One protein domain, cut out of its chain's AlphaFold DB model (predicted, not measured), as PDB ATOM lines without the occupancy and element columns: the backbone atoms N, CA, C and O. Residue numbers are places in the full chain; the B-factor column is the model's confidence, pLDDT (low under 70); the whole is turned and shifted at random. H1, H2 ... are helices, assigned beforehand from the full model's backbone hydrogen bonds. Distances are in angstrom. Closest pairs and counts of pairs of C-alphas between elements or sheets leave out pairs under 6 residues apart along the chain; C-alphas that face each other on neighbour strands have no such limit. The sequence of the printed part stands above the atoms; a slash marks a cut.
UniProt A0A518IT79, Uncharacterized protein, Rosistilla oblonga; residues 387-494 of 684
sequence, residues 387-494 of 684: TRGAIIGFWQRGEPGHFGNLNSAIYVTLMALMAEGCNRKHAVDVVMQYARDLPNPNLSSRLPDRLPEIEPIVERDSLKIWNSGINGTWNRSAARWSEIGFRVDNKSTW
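Overview. This is residues 387 to 494 of the 684 residues of an uncharacterized protein of Rosistilla oblonga (UniProt A0A518IT79). Three helices, H2, H3 and H4, pack as a triangular bundle with steep crossings, and H5 stands across one end of H2. H1 lies on the side of H2 away from H4, with the short H6 near it, while the loop of residues 437 to 454 makes the end of the domain away from H5. The printed part has 108 residues with six named helices, in the order H1 to H6, and no named strand; the class is all helix. It is compact and rounded, with a radius of gyration of the C-alphas of 13.0 A and spans of 36 by 28 by 21 A.

Arrangement. Start with H1, residues 387 to 397, and go on to H2, residues 406 to 419, the hub, which touches four other helices. H1 and H2 only just touch, with 3 pairs of C-alphas within 8 A, closest at Ile 391 and Thr 413, 6.9 A; they run opposite ways at a steep tilt of 54 degrees. Next find H3, residues 424 to 436: it forms a helical hairpin with H2, and the closest C-alphas, of Leu 417 and Ala 427, are 6.0 A apart. H4, residues 455 to 468, forms another hairpin with H3, closest at the C-alphas of Val 428 and Val 458, 6.3 A. In both hairpins the tilt is 36 degrees, only just steep. H4 also touches H2, the same way at a steep tilt of 41 degrees, with the C-alphas of Leu 414 and Ser 462 closest at 6.4 A. H2, H3 and H4 are an up and down bundle, each running against the one before it. Then look at H5, residues 472 to 483: its residues 474 to 478 alone touch H2, about perpendicular at 76 degrees, with the C-alphas of Ala 419 and Asn 475 closest at 5.0 A. H6, residues 491 to 494, is close to H1 but not clearly touching, with the C-alphas of Ile 392 and Trp 494 closest at 7.0 A. In H1 to H5 every O i to N i+4 pair is within hydrogen-bond range; H6 is too short for such a pair.

Along the chain. Find C-alpha 387 at (20.770, 32.360, 40.088), where H1 begins; it is 14.5 A long. H2 runs 20.0 A to C-alpha 419 at (27.907, 42.894, 40.931). H3 measures 18.5 A, H4 20.0 A, H5 16.8 A and H6 5.2 A, ending at C-alpha 494 at (19.019, 34.569, 52.332).

Size, cuts and confidence. The two C-alphas farthest apart are those of Asp 449 and Glu 483, 37.8 A. The link from H3 to H4, 18 residues, is long. The printed part has no cut, and no printed residue is under 70 in pLDDT; the mean of the printed part is 90.4.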
ATOM      1  N   THR A 387      19.401  32.230  39.559       82.50
ATOM      2  CA  THR A 387      20.770  32.360  40.088       82.50
ATOM      3  C   THR A 387      20.795  32.528  41.598       82.50
ATOM      4  O   THR A 387      21.540  31.827  42.268       82.50
ATOM      5  N   ARG A 388      19.896  33.356  42.147       86.81
ATOM      6  CA  ARG A 388      19.716  33.518  43.595       86.81
ATOM      7  C   ARG A 388      19.407  32.185  44.281       86.81
ATOM      8  O   ARG A 388      20.101  31.776  45.200       86.81
ATOM      9  N   GLY A 389      18.382  31.481  43.796       83.25
ATOM     10  CA  GLY A 389      17.966  30.191  44.352       83.25
ATOM     11  C   GLY A 389      19.026  29.099  44.189       83.25
ATOM     12  O   GLY A 389      19.158  28.255  45.070       83.25
ATOM     13  N   ALA A 390      19.798  29.143  43.100       86.44
ATOM     14  CA  ALA A 390      20.925  28.249  42.864       86.44
ATOM     15  C   ALA A 390      22.077  28.511  43.846       86.44
ATOM     16  O   ALA A 390      22.570  27.557  44.440       86.44
ATOM     17  N   ILE A 391      22.468  29.776  44.062       92.69
ATOM     18  CA  ILE A 391      23.491  30.179  45.047       92.69
ATOM     19  C   ILE A 391      23.081  29.706  46.446       92.69
ATOM     20  O   ILE A 391      23.863  29.029  47.109       92.69
ATOM     21  N   ILE A 392      21.832  29.971  46.852       92.12
ATOM     22  CA  ILE A 392      21.287  29.513  48.137       92.12
ATOM     23  C   ILE A 392      21.306  27.980  48.219       92.12
ATOM     24  O   ILE A 392      21.825  27.414  49.175       92.12
ATOM     25  N   GLY A 393      20.752  27.284  47.222       88.31
ATOM     26  CA  GLY A 393      20.671  25.821  47.238       88.31
ATOM     27  C   GLY A 393      22.032  25.148  47.323       88.31
ATOM     28  O   GLY A 393      22.210  24.214  48.101       88.31
ATOM     29  N   PHE A 394      23.016  25.675  46.602       94.38
ATOM     30  CA  PHE A 394      24.362  25.127  46.620       94.38
ATOM     31  C   PHE A 394      25.077  25.415  47.942       94.38
ATOM     32  O   PHE A 394      25.451  24.481  48.645       94.38
ATOM     33  N   TRP A 395      25.217  26.686  48.331       95.50
ATOM     34  CA  TRP A 395      26.050  27.077  49.475       95.50
ATOM     35  C   TRP A 395      25.378  26.936  50.844       95.50
ATOM     36  O   TRP A 395      26.081  26.899  51.854       95.50
ATOM     37  N   GLN A 396      24.042  26.899  50.911       92.62
ATOM     38  CA  GLN A 396      23.296  26.731  52.166       92.62
ATOM     39  C   GLN A 396      22.735  25.319  52.339       92.62
ATOM     40  O   GLN A 396      22.671  24.845  53.468       92.62
ATOM     41  N   ARG A 397      22.322  24.646  51.255       89.44
ATOM     42  CA  ARG A 397      21.709  23.304  51.334       89.44
ATOM     43  C   ARG A 397      22.603  22.177  50.817       89.44
ATOM     44  O   ARG A 397      22.265  21.016  51.012       89.44
ATOM     45  N   GLY A 398      23.740  22.484  50.183       90.25
ATOM     46  CA  GLY A 398      24.626  21.461  49.619       90.25
ATOM     47  C   GLY A 398      23.995  20.712  48.442       90.25
ATOM     48  O   GLY A 398      24.342  19.560  48.172       90.25
ATOM     49  N   GLU A 399      23.046  21.344  47.752       88.25
ATOM     50  CA  GLU A 399      22.389  20.780  46.580       88.25
ATOM     51  C   GLU A 399      23.245  21.067  45.338       88.25
ATOM     52  O   GLU A 399      23.486  22.237  45.033       88.25
ATOM     53  N   PRO A 400      23.655  20.048  44.554       77.88
ATOM     54  CA  PRO A 400      24.375  20.292  43.301       77.88
ATOM     55  C   PRO A 400      23.527  21.143  42.344       77.88
ATOM     56  O   PRO A 400      24.047  21.993  41.623       77.88
ATOM     57  N   GLY A 401      22.199  20.979  42.407       75.00
ATOM     58  CA  GLY A 401      21.225  21.903  41.837       75.00
ATOM     59  C   GLY A 401      21.553  22.302  40.399       75.00
ATOM     60  O   GLY A 401      21.541  21.474  39.494       75.00
ATOM     61  N   HIS A 402      21.800  23.596  40.185       73.81
ATOM     62  CA  HIS A 402      22.120  24.172  38.872       73.81
ATOM     63  C   HIS A 402      23.628  24.296  38.602       73.81
ATOM     64  O   HIS A 402      24.026  24.542  37.464       73.81
ATOM     65  N   PHE A 403      24.479  24.117  39.614       79.75
ATOM     66  CA  PHE A 403      25.927  24.168  39.454       79.75
ATOM     67  C   PHE A 403      26.445  22.740  39.359       79.75
ATOM     68  O   PHE A 403      26.729  22.097  40.360       79.75
ATOM     69  N   GLY A 404      26.597  22.234  38.133       74.38
ATOM     70  CA  GLY A 404      27.052  20.857  37.895       74.38
ATOM     71  C   GLY A 404      28.416  20.487  38.513       74.38
ATOM     72  O   GLY A 404      28.838  19.346  38.375       74.38
ATOM     73  N   ASN A 405      29.134  21.430  39.136       87.75
ATOM     74  CA  ASN A 405      30.302  21.205  39.994       87.75
ATOM     75  C   ASN A 405      30.631  22.465  40.826       87.75
ATOM     76  O   ASN A 405      30.168  23.568  40.521       87.75
ATOM     77  N   LEU A 406      31.518  22.305  41.817       91.44
ATOM     78  CA  LEU A 406      32.014  23.374  42.696       91.44
ATOM     79  C   LEU A 406      32.641  24.568  41.953       91.44
ATOM     80  O   LEU A 406      32.408  25.708  42.336       91.44
ATOM     81  N   ASN A 407      33.396  24.344  40.871       93.12
ATOM     82  CA  ASN A 407      34.043  25.450  40.148       93.12
ATOM     83  C   ASN A 407      33.006  26.357  39.467       93.12
ATOM     84  O   ASN A 407      33.181  27.571  39.415       93.12
ATOM     85  N   SER A 408      31.911  25.778  38.966       87.00
ATOM     86  CA  SER A 408      30.802  26.557  38.414       87.00
ATOM     87  C   SER A 408      30.126  27.419  39.484       87.00
ATOM     88  O   SER A 408      29.811  28.575  39.207       87.00
ATOM     89  N   ALA A 409      29.937  26.890  40.699       93.19
ATOM     90  CA  ALA A 409      29.383  27.657  41.815       93.19
ATOM     91  C   ALA A 409      30.318  28.804  42.233       93.19
ATOM     92  O   ALA A 409      29.862  29.937  42.357       93.19
ATOM     93  N   ILE A 410      31.627  28.538  42.351       95.56
ATOM     94  CA  ILE A 410      32.663  29.547  42.643       95.56
ATOM     95  C   ILE A 410      32.597  30.697  41.634       95.56
ATOM     96  O   ILE A 410      32.450  31.852  42.025       95.56
ATOM     97  N   TYR A 411      32.651  30.387  40.337       94.81
ATOM     98  CA  TYR A 411      32.665  31.406  39.287       94.81
ATOM     99  C   TYR A 411      31.410  32.290  39.324       94.81
ATOM    100  O   TYR A 411      31.504  33.515  39.267       94.81
ATOM    101  N   VAL A 412      30.227  31.680  39.444       93.06
ATOM    102  CA  VAL A 412      28.954  32.417  39.451       93.06
ATOM    103  C   VAL A 412      28.796  33.259  40.718       93.06
ATOM    104  O   VAL A 412      28.322  34.389  40.633       93.06
ATOM    105  N   THR A 413      29.224  32.758  41.877       96.38
ATOM    106  CA  THR A 413      29.192  33.525  43.129       96.38
ATOM    107  C   THR A 413      30.177  34.695  43.105       96.38
ATOM    108  O   THR A 413      29.806  35.783  43.527       96.38
ATOM    109  N   LEU A 414      31.374  34.536  42.531       97.19
ATOM    110  CA  LEU A 414      32.321  35.644  42.350       97.19
ATOM    111  C   LEU A 414      31.774  36.737  41.416       97.19
ATOM    112  O   LEU A 414      31.911  37.919  41.721       97.19
ATOM    113  N   MET A 415      31.120  36.359  40.311       95.50
ATOM    114  CA  MET A 415      30.445  37.317  39.419       95.50
ATOM    115  C   MET A 415      29.344  38.094  40.151       95.50
ATOM    116  O   MET A 415      29.199  39.298  39.950       95.50
ATOM    117  N   ALA A 416      28.587  37.410  41.010       94.88
ATOM    118  CA  ALA A 416      27.536  38.020  41.809       94.88
ATOM    119  C   ALA A 416      28.085  39.004  42.855       94.88
ATOM    120  O   ALA A 416      27.579  40.113  42.972       94.88
ATOM    121  N   LEU A 417      29.156  38.635  43.561       97.12
ATOM    122  CA  LEU A 417      29.813  39.503  44.544       97.12
ATOM    123  C   LEU A 417      30.429  40.747  43.883       97.12
ATOM    124  O   LEU A 417      30.326  41.846  44.421       97.12
ATOM    125  N   MET A 418      31.011  40.612  42.684       96.75
ATOM    126  CA  MET A 418      31.461  41.771  41.900       96.75
ATOM    127  C   MET A 418      30.296  42.716  41.572       96.75
ATOM    128  O   MET A 418      30.453  43.933  41.630       96.75
ATOM    129  N   ALA A 419      29.128  42.154  41.250       94.88
ATOM    130  CA  ALA A 419      27.907  42.894  40.931       94.88
ATOM    131  C   ALA A 419      27.313  43.655  42.105       94.88
ATOM    132  O   ALA A 419      26.747  44.727  41.915       94.88
ATOM    133  N   GLU A 420      27.480  43.124  43.310       94.94
ATOM    134  CA  GLU A 420      27.115  43.795  44.556       94.94
ATOM    135  C   GLU A 420      28.133  44.871  44.968       94.94
ATOM    136  O   GLU A 420      27.950  45.541  45.981       94.94
ATOM    137  N   GLY A 421      29.202  45.066  44.185       95.38
ATOM    138  CA  GLY A 421      30.244  46.047  44.475       95.38
ATOM    139  C   GLY A 421      31.233  45.597  45.551       95.38
ATOM    140  O   GLY A 421      31.978  46.426  46.075       95.38
ATOM    141  N   CYS A 422      31.283  44.302  45.892       96.81
ATOM    142  CA  CYS A 422      32.314  43.787  46.788       96.81
ATOM    143  C   CYS A 422      33.703  44.022  46.178       96.81
ATOM    144  O   CYS A 422      33.893  43.968  44.964       96.81
ATOM    145  N   ASN A 423      34.718  44.239  47.016       97.62
ATOM    146  CA  ASN A 423      36.099  44.223  46.534       97.62
ATOM    147  C   ASN A 423      36.582  42.773  46.336       97.62
ATOM    148  O   ASN A 423      36.088  41.848  46.984       97.62
ATOM    149  N   ARG A 424      37.578  42.578  45.459       97.81
ATOM    150  CA  ARG A 424      38.083  41.245  45.081       97.81
ATOM    151  C   ARG A 424      38.515  40.409  46.288       97.81
ATOM    152  O   ARG A 424      38.146  39.245  46.370       97.81
ATOM    153  N   LYS A 425      39.273  41.004  47.219       97.81
ATOM    154  CA  LYS A 425      39.791  40.310  48.408       97.81
ATOM    155  C   LYS A 425      38.642  39.785  49.272       97.81
ATOM    156  O   LYS A 425      38.593  38.601  49.569       97.81
ATOM    157  N   HIS A 426      37.666  40.642  49.559       97.44
ATOM    158  CA  HIS A 426      36.474  40.258  50.307       97.44
ATOM    159  C   HIS A 426      35.671  39.156  49.601       97.44
ATOM    160  O   HIS A 426      35.222  38.216  50.248       97.44
ATOM    161  N   ALA A 427      35.530  39.222  48.273       97.81
ATOM    162  CA  ALA A 427      34.820  38.194  47.517       97.81
ATOM    163  C   ALA A 427      35.518  36.821  47.581       97.81
ATOM    164  O   ALA A 427      34.843  35.797  47.705       97.81
ATOM    165  N   VAL A 428      36.856  36.794  47.535       97.88
ATOM    166  CA  VAL A 428      37.653  35.573  47.739       97.88
ATOM    167  C   VAL A 428      37.426  35.024  49.149       97.88
ATOM    168  O   VAL A 428      37.089  33.848  49.283       97.88
ATOM    169  N   ASP A 429      37.521  35.872  50.177       97.62
ATOM    170  CA  ASP A 429      37.323  35.474  51.575       97.62
ATOM    171  C   ASP A 429      35.928  34.861  51.801       97.62
ATOM    172  O   ASP A 429      35.807  33.792  52.403       97.62
ATOM    173  N   VAL A 430      34.878  35.489  51.253       97.88
ATOM    174  CA  VAL A 430      33.490  35.000  51.320       97.88
ATOM    175  C   VAL A 430      33.350  33.629  50.657       97.88
ATOM    176  O   VAL A 430      32.790  32.709  51.255       97.88
ATOM    177  N   VAL A 431      33.868  33.456  49.437       97.69
ATOM    178  CA  VAL A 431      33.753  32.180  48.712       97.69
ATOM    179  C   VAL A 431      34.556  31.075  49.395       97.69
ATOM    180  O   VAL A 431      34.076  29.943  49.486       97.69
ATOM    181  N   MET A 432      35.740  31.387  49.926       97.69
ATOM    182  CA  MET A 432      36.535  30.433  50.702       97.69
ATOM    183  C   MET A 432      35.824  30.032  51.993       97.69
ATOM    184  O   MET A 432      35.808  28.849  52.332       97.69
ATOM    185  N   GLN A 433      35.171  30.975  52.675       96.75
ATOM    186  CA  GLN A 433      34.346  30.663  53.837       96.75
ATOM    187  C   GLN A 433      33.156  29.771  53.460       96.75
ATOM    188  O   GLN A 433      32.886  28.782  54.133       96.75
ATOM    189  N   TYR A 434      32.489  30.033  52.333       96.81
ATOM    190  CA  TYR A 434      31.375  29.196  51.874       96.81
ATOM    191  C   TYR A 434      31.810  27.787  51.462       96.81
ATOM    192  O   TYR A 434      31.036  26.850  51.644       96.81
ATOM    193  N   ALA A 435      33.025  27.626  50.934       95.69
ATOM    194  CA  ALA A 435      33.604  26.317  50.646       95.69
ATOM    195  C   ALA A 435      33.921  25.527  51.926       95.69
ATOM    196  O   ALA A 435      33.684  24.321  51.948       95.69
ATOM    197  N   ARG A 436      34.407  26.193  52.986       94.75
ATOM    198  CA  ARG A 436      34.620  25.580  54.312       94.75
ATOM    199  C   ARG A 436      33.308  25.134  54.950       94.75
ATOM    200  O   ARG A 436      33.218  24.017  55.442       94.75
ATOM    201  N   ASP A 437      32.290  25.988  54.876       94.00
ATOM    202  CA  ASP A 437      30.989  25.773  55.519       94.00
ATOM    203  C   ASP A 437      30.012  24.962  54.649       94.00
ATOM    204  O   ASP A 437      28.801  24.977  54.891       94.00
ATOM    205  N   LEU A 438      30.491  24.314  53.581       93.88
ATOM    206  CA  LEU A 438      29.614  23.621  52.645       93.88
ATOM    207  C   LEU A 438      29.046  22.348  53.302       93.88
ATOM    208  O   LEU A 438      29.812  21.448  53.644       93.88
ATOM    209  N   PRO A 439      27.714  22.201  53.425       90.25
ATOM    210  CA  PRO A 439      27.118  21.107  54.199       90.25
ATOM    211  C   PRO A 439      27.222  19.735  53.514       90.25
ATOM    212  O   PRO A 439      27.017  18.712  54.159       90.25
ATOM    213  N   ASN A 440      27.527  19.696  52.213       89.44
ATOM    214  CA  ASN A 440      27.682  18.460  51.451       89.44
ATOM    215  C   ASN A 440      29.101  18.357  50.858       89.44
ATOM    216  O   ASN A 440      29.345  18.902  49.774       89.44
ATOM    217  N   PRO A 441      30.034  17.642  51.517       86.25
ATOM    218  CA  PRO A 441      31.409  17.510  51.037       86.25
ATOM    219  C   PRO A 441      31.509  16.704  49.732       86.25
ATOM    220  O   PRO A 441      32.433  16.909  48.952       86.25
ATOM    221  N   ASN A 442      30.515  15.868  49.403       89.00
ATOM    222  CA  ASN A 442      30.527  15.036  48.191       89.00
ATOM    223  C   ASN A 442      30.390  15.838  46.882       89.00
ATOM    224  O   ASN A 442      30.523  15.277  45.795       89.00
ATOM    225  N   LEU A 443      30.132  17.148  46.954       85.75
ATOM    226  CA  LEU A 443      30.042  18.027  45.782       85.75
ATOM    227  C   LEU A 443      31.387  18.243  45.071       85.75
ATOM    228  O   LEU A 443      31.427  18.735  43.939       85.75
ATOM    229  N   SER A 444      32.498  17.904  45.725       89.50
ATOM    230  CA  SER A 444      33.839  17.957  45.155       89.50
ATOM    231  C   SER A 444      34.758  17.041  45.947       89.50
ATOM    232  O   SER A 444      34.828  17.159  47.160       89.50
ATOM    233  N   SER A 445      35.576  16.235  45.268       88.81
ATOM    234  CA  SER A 445      36.624  15.423  45.914       88.81
ATOM    235  C   SER A 445      37.676  16.246  46.675       88.81
ATOM    236  O   SER A 445      38.541  15.683  47.336       88.81
ATOM    237  N   ARG A 446      37.640  17.578  46.535       89.12
ATOM    238  CA  ARG A 446      38.516  18.525  47.238       89.12
ATOM    239  C   ARG A 446      37.964  18.981  48.594       89.12
ATOM    240  O   ARG A 446      38.642  19.726  49.291       89.12
ATOM    241  N   LEU A 447      36.738  18.598  48.949       87.56
ATOM    242  CA  LEU A 447      36.102  18.981  50.207       87.56
ATOM    243  C   LEU A 447      35.974  17.768  51.142       87.56
ATOM    244  O   LEU A 447      35.674  16.679  50.656       87.56
ATOM    245  N   PRO A 448      36.147  17.946  52.465       79.38
ATOM    246  CA  PRO A 448      36.600  19.165  53.148       79.38
ATOM    247  C   PRO A 448      38.139  19.278  53.246       79.38
ATOM    248  O   PRO A 448      38.667  20.375  53.401       79.38
ATOM    249  N   ASP A 449      38.872  18.171  53.098       85.12
ATOM    250  CA  ASP A 449      40.274  18.059  53.550       85.12
ATOM    251  C   ASP A 449      41.317  18.688  52.612       85.12
ATOM    252  O   ASP A 449      42.489  18.821  52.959       85.12
ATOM    253  N   ARG A 450      40.908  19.083  51.402       90.00
ATOM    254  CA  ARG A 450      41.788  19.626  50.352       90.00
ATOM    255  C   ARG A 450      41.390  21.046  49.946       90.00
ATOM    256  O   ARG A 450      41.549  21.447  48.793       90.00
ATOM    257  N   LEU A 451      40.918  21.838  50.910       89.06
ATOM    258  CA  LEU A 451      40.649  23.272  50.737       89.06
ATOM    259  C   LEU A 451      41.823  24.074  50.133       89.06
ATOM    260  O   LEU A 451      41.541  24.926  49.286       89.06
ATOM    261  N   PRO A 452      43.108  23.791  50.450       93.06
ATOM    262  CA  PRO A 452      44.234  24.459  49.789       93.06
ATOM    263  C   PRO A 452      44.280  24.261  48.263       93.06
ATOM    264  O   PRO A 452      44.863  25.074  47.556       93.06
ATOM    265  N   GLU A 453      43.637  23.220  47.714       92.50
ATOM    266  CA  GLU A 453      43.530  23.019  46.258       92.50
ATOM    267  C   GLU A 453      42.426  23.884  45.609       92.50
ATOM    268  O   GLU A 453      42.360  24.006  44.383       92.50
ATOM    269  N   ILE A 454      41.524  24.469  46.406       92.75
ATOM    270  CA  ILE A 454      40.422  25.325  45.937       92.75
ATOM    271  C   ILE A 454      40.868  26.789  45.851       92.75
ATOM    272  O   ILE A 454      40.495  27.480  44.901       92.75
ATOM    273  N   GLU A 455      41.701  27.244  46.786       94.56
ATOM    274  CA  GLU A 455      42.165  28.634  46.885       94.56
ATOM    275  C   GLU A 455      42.805  29.171  45.586       94.56
ATOM    276  O   GLU A 455      42.342  30.206  45.098       94.56
ATOM    277  N   PRO A 456      43.731  28.459  44.904       93.56
ATOM    278  CA  PRO A 456      44.297  28.934  43.638       93.56
ATOM    279  C   PRO A 456      43.255  29.110  42.526       93.56
ATOM    280  O   PRO A 456      43.435  29.920  41.615       93.56
ATOM    281  N   ILE A 457      42.159  28.345  42.567       92.62
ATOM    282  CA  ILE A 457      41.080  28.422  41.575       92.62
ATOM    283  C   ILE A 457      40.207  29.643  41.843       92.62
ATOM    284  O   ILE A 457      39.891  30.364  40.897       92.62
ATOM    285  N   VAL A 458      39.856  29.893  43.108       96.69
ATOM    286  CA  VAL A 458      39.110  31.092  43.517       96.69
ATOM    287  C   VAL A 458      39.923  32.347  43.189       96.69
ATOM    288  O   VAL A 458      39.396  33.262  42.561       96.69
ATOM    289  N   GLU A 459      41.220  32.358  43.505       95.75
ATOM    290  CA  GLU A 459      42.127  33.465  43.187       95.75
ATOM    291  C   GLU A 459      42.213  33.725  41.678       95.75
ATOM    292  O   GLU A 459      41.936  34.839  41.221       95.75
ATOM    293  N   ARG A 460      42.497  32.689  40.876       96.12
ATOM    294  CA  ARG A 460      42.579  32.801  39.411       96.12
ATOM    295  C   ARG A 460      41.271  33.291  38.794       96.12
ATOM    296  O   ARG A 460      41.290  34.161  37.919       96.12
ATOM    297  N   ASP A 461      40.143  32.717  39.203       94.50
ATOM    298  CA  ASP A 461      38.845  33.060  38.632       94.50
ATOM    299  C   ASP A 461      38.415  34.472  39.078       94.50
ATOM    300  O   ASP A 461      37.917  35.231  38.246       94.50
ATOM    301  N   SER A 462      38.709  34.884  40.321       96.62
ATOM    302  CA  SER A 462      38.470  36.257  40.802       96.62
ATOM    303  C   SER A 462      39.264  37.292  40.003       96.62
ATOM    304  O   SER A 462      38.704  38.294  39.561       96.62
ATOM    305  N   LEU A 463      40.549  37.030  39.734       95.25
ATOM    306  CA  LEU A 463      41.407  37.921  38.956       95.25
ATOM    307  C   LEU A 463      40.875  38.079  37.528       95.25
ATOM    308  O   LEU A 463      40.766  39.190  37.012       95.25
ATOM    309  N   LYS A 464      40.487  36.965  36.901       93.94
ATOM    310  CA  LYS A 464      39.904  36.971  35.558       93.94
ATOM    311  C   LYS A 464      38.612  37.788  35.501       93.94
ATOM    312  O   LYS A 464      38.417  38.533  34.542       93.94
ATOM    313  N   ILE A 465      37.736  37.633  36.493       95.12
ATOM    314  CA  ILE A 465      36.451  38.338  36.567       95.12
ATOM    315  C   ILE A 465      36.675  39.846  36.725       95.12
ATOM    316  O   ILE A 465      36.177  40.614  35.905       95.12
ATOM    317  N   TRP A 466      37.501  40.269  37.689       96.44
ATOM    318  CA  TRP A 466      37.753  41.695  37.934       96.44
ATOM    319  C   TRP A 466      38.447  42.389  36.759       96.44
ATOM    320  O   TRP A 466      38.116  43.531  36.453       96.44
ATOM    321  N   ASN A 467      39.333  41.693  36.043       94.56
ATOM    322  CA  ASN A 467      39.984  42.243  34.849       94.56
ATOM    323  C   ASN A 467      39.048  42.346  33.636       94.56
ATOM    324  O   ASN A 467      39.305  43.135  32.731       94.56
ATOM    325  N   SER A 468      37.987  41.537  33.581       88.12
ATOM    326  CA  SER A 468      37.058  41.518  32.442       88.12
ATOM    327  C   SER A 468      35.951  42.572  32.551       88.12
ATOM    328  O   SER A 468      35.244  42.810  31.572       88.12
ATOM    329  N   GLY A 469      35.788  43.188  33.725       85.12
ATOM    330  CA  GLY A 469      34.648  44.045  34.025       85.12
ATOM    331  C   GLY A 469      33.345  43.257  34.187       85.12
ATOM    332  O   GLY A 469      33.237  42.074  33.852       85.12
ATOM    333  N   ILE A 470      32.330  43.930  34.721       87.44
ATOM    334  CA  ILE A 470      31.017  43.334  34.940       87.44
ATOM    335  C   ILE A 470      30.079  43.590  33.759       87.44
ATOM    336  O   ILE A 470      30.016  44.692  33.219       87.44
ATOM    337  N   ASN A 471      29.318  42.569  33.356       82.62
ATOM    338  CA  ASN A 471      28.281  42.752  32.344       82.62
ATOM    339  C   ASN A 471      27.036  43.445  32.940       82.62
ATOM    340  O   ASN A 471      26.715  43.287  34.117       82.62
ATOM    341  N   GLY A 472      26.293  44.188  32.114       77.25
ATOM    342  CA  GLY A 472      25.105  44.924  32.574       77.25
ATOM    343  C   GLY A 472      24.012  44.037  33.189       77.25
ATOM    344  O   GLY A 472      23.274  44.480  34.063       77.25
ATOM    345  N   THR A 473      23.927  42.765  32.791       78.69
ATOM    346  CA  THR A 473      22.951  41.802  33.327       78.69
ATOM    347  C   THR A 473      23.183  41.499  34.808       78.69
ATOM    348  O   THR A 473      22.222  41.403  35.575       78.69
ATOM    349  N   TRP A 474      24.444  41.362  35.221       87.81
ATOM    350  CA  TRP A 474      24.809  41.113  36.612       87.81
ATOM    351  C   TRP A 474      24.539  42.330  37.495       87.81
ATOM    352  O   TRP A 474      23.908  42.164  38.536       87.81
ATOM    353  N   ASN A 475      24.884  43.541  37.038       85.44
ATOM    354  CA  ASN A 475      24.558  44.783  37.754       85.44
ATOM    355  C   ASN A 475      23.053  44.910  38.025       85.44
ATOM    356  O   ASN A 475      22.643  45.205  39.143       85.44
ATOM    357  N   ARG A 476      22.215  44.618  37.024       79.62
ATOM    358  CA  ARG A 476      20.752  44.644  37.184       79.62
ATOM    359  C   ARG A 476      20.237  43.576  38.147       79.62
ATOM    360  O   ARG A 476      19.332  43.839  38.932       79.62
ATOM    361  N   SER A 477      20.821  42.378  38.104       82.94
ATOM    362  CA  SER A 477      20.446  41.288  39.012       82.94
ATOM    363  C   SER A 477      20.777  41.633  40.464       82.94
ATOM    364  O   SER A 477      19.929  41.448  41.332       82.94
ATOM    365  N   ALA A 478      21.971  42.177  40.713       86.44
ATOM    366  CA  ALA A 478      22.397  42.620  42.037       86.44
ATOM    367  C   ALA A 478      21.568  43.806  42.551       86.44
ATOM    368  O   ALA A 478      21.134  43.777  43.698       86.44
ATOM    369  N   ALA A 479      21.258  44.793  41.701       81.88
ATOM    370  CA  ALA A 479      20.372  45.901  42.068       81.88
ATOM    371  C   ALA A 479      18.998  45.393  42.541       81.88
ATOM    372  O   ALA A 479      18.563  45.708  43.646       81.88
ATOM    373  N   ARG A 480      18.369  44.498  41.767       77.50
ATOM    374  CA  ARG A 480      17.082  43.881  42.123       77.50
ATOM    375  C   ARG A 480      17.151  43.035  43.394       77.50
ATOM    376  O   ARG A 480      16.181  42.938  44.139       77.50
ATOM    377  N   TRP A 481      18.269  42.357  43.632       88.94
ATOM    378  CA  TRP A 481      18.479  41.614  44.871       88.94
ATOM    379  C   TRP A 481      18.611  42.540  46.077       88.94
ATOM    380  O   TRP A 481      17.992  42.277  47.106       88.94
ATOM    381  N   SER A 482      19.322  43.653  45.917       83.56
ATOM    382  CA  SER A 482      19.433  44.686  46.940       83.56
ATOM    383  C   SER A 482      18.075  45.312  47.272       83.56
ATOM    384  O   SER A 482      17.798  45.542  48.446       83.56
ATOM    385  N   GLU A 483      17.205  45.542  46.281       78.94
ATOM    386  CA  GLU A 483      15.840  46.066  46.491       78.94
ATOM    387  C   GLU A 483      15.000  45.180  47.420       78.94
ATOM    388  O   GLU A 483      14.209  45.677  48.217       78.94
ATOM    389  N   ILE A 484      15.194  43.863  47.346       75.50
ATOM    390  CA  ILE A 484      14.506  42.887  48.201       75.50
ATOM    391  C   ILE A 484      15.346  42.488  49.421       75.50
ATOM    392  O   ILE A 484      15.068  41.468  50.046       75.50
ATOM    393  N   GLY A 485      16.393  43.251  49.746       83.25
ATOM    394  CA  GLY A 485      17.247  43.025  50.912       83.25
ATOM    395  C   GLY A 485      18.081  41.742  50.867       83.25
ATOM    396  O   GLY A 485      18.574  41.321  51.908       83.25
ATOM    397  N   PHE A 486      18.239  41.106  49.703       88.25
ATOM    398  CA  PHE A 486      19.101  39.938  49.517       88.25
ATOM    399  C   PHE A 486      20.526  40.381  49.179       88.25
ATOM    400  O   PHE A 486      20.714  41.157  48.244       88.25
ATOM    401  N   ARG A 487      21.523  39.825  49.874       94.44
ATOM    402  CA  ARG A 487      22.940  39.986  49.529       94.44
ATOM    403  C   ARG A 487      23.677  38.654  49.492       94.44
ATOM    404  O   ARG A 487      23.540  37.832  50.400       94.44
ATOM    405  N   VAL A 488      24.482  38.436  48.459       95.75
ATOM    406  CA  VAL A 488      25.276  37.217  48.279       95.75
ATOM    407  C   VAL A 488      26.381  37.114  49.318       95.75
ATOM    408  O   VAL A 488      26.688  35.997  49.711       95.75
ATOM    409  N   ASP A 489      26.938  38.226  49.793       96.50
ATOM    410  CA  ASP A 489      27.977  38.232  50.834       96.50
ATOM    411  C   ASP A 489      27.471  37.802  52.227       96.50
ATOM    412  O   ASP A 489      28.250  37.332  53.059       96.50
ATOM    413  N   ASN A 490      26.161  37.894  52.484       94.25
ATOM    414  CA  ASN A 490      25.578  37.703  53.808       94.25
ATOM    415  C   ASN A 490      24.442  36.667  53.814       94.25
ATOM    416  O   ASN A 490      23.276  36.998  53.572       94.25
ATOM    417  N   LYS A 491      24.759  35.427  54.220       93.19
ATOM    418  CA  LYS A 491      23.796  34.314  54.346       93.19
ATOM    419  C   LYS A 491      22.576  34.627  55.229       93.19
ATOM    420  O   LYS A 491      21.521  34.041  55.005       93.19
ATOM    421  N   SER A 492      22.659  35.555  56.191       89.44
ATOM    422  CA  SER A 492      21.493  35.935  57.017       89.44
ATOM    423  C   SER A 492      20.379  36.610  56.202       89.44
ATOM    424  O   SER A 492      19.201  36.469  56.521       89.44
ATOM    425  N   THR A 493      20.732  37.255  55.088       88.44
ATOM    426  CA  THR A 493      19.773  37.874  54.160       88.44
ATOM    427  C   THR A 493      19.109  36.861  53.223       88.44
ATOM    428  O   THR A 493      18.161  37.180  52.507       88.44
ATOM    429  N   TRP A 494      19.565  35.604  53.216       88.06
ATOM    430  CA  TRP A 494      19.019  34.569  52.332       88.06
ATOM    431  C   TRP A 494      17.671  34.039  52.831       88.06
ATOM    432  O   TRP A 494      16.961  33.358  52.090       88.06
TER     433      TRP A 494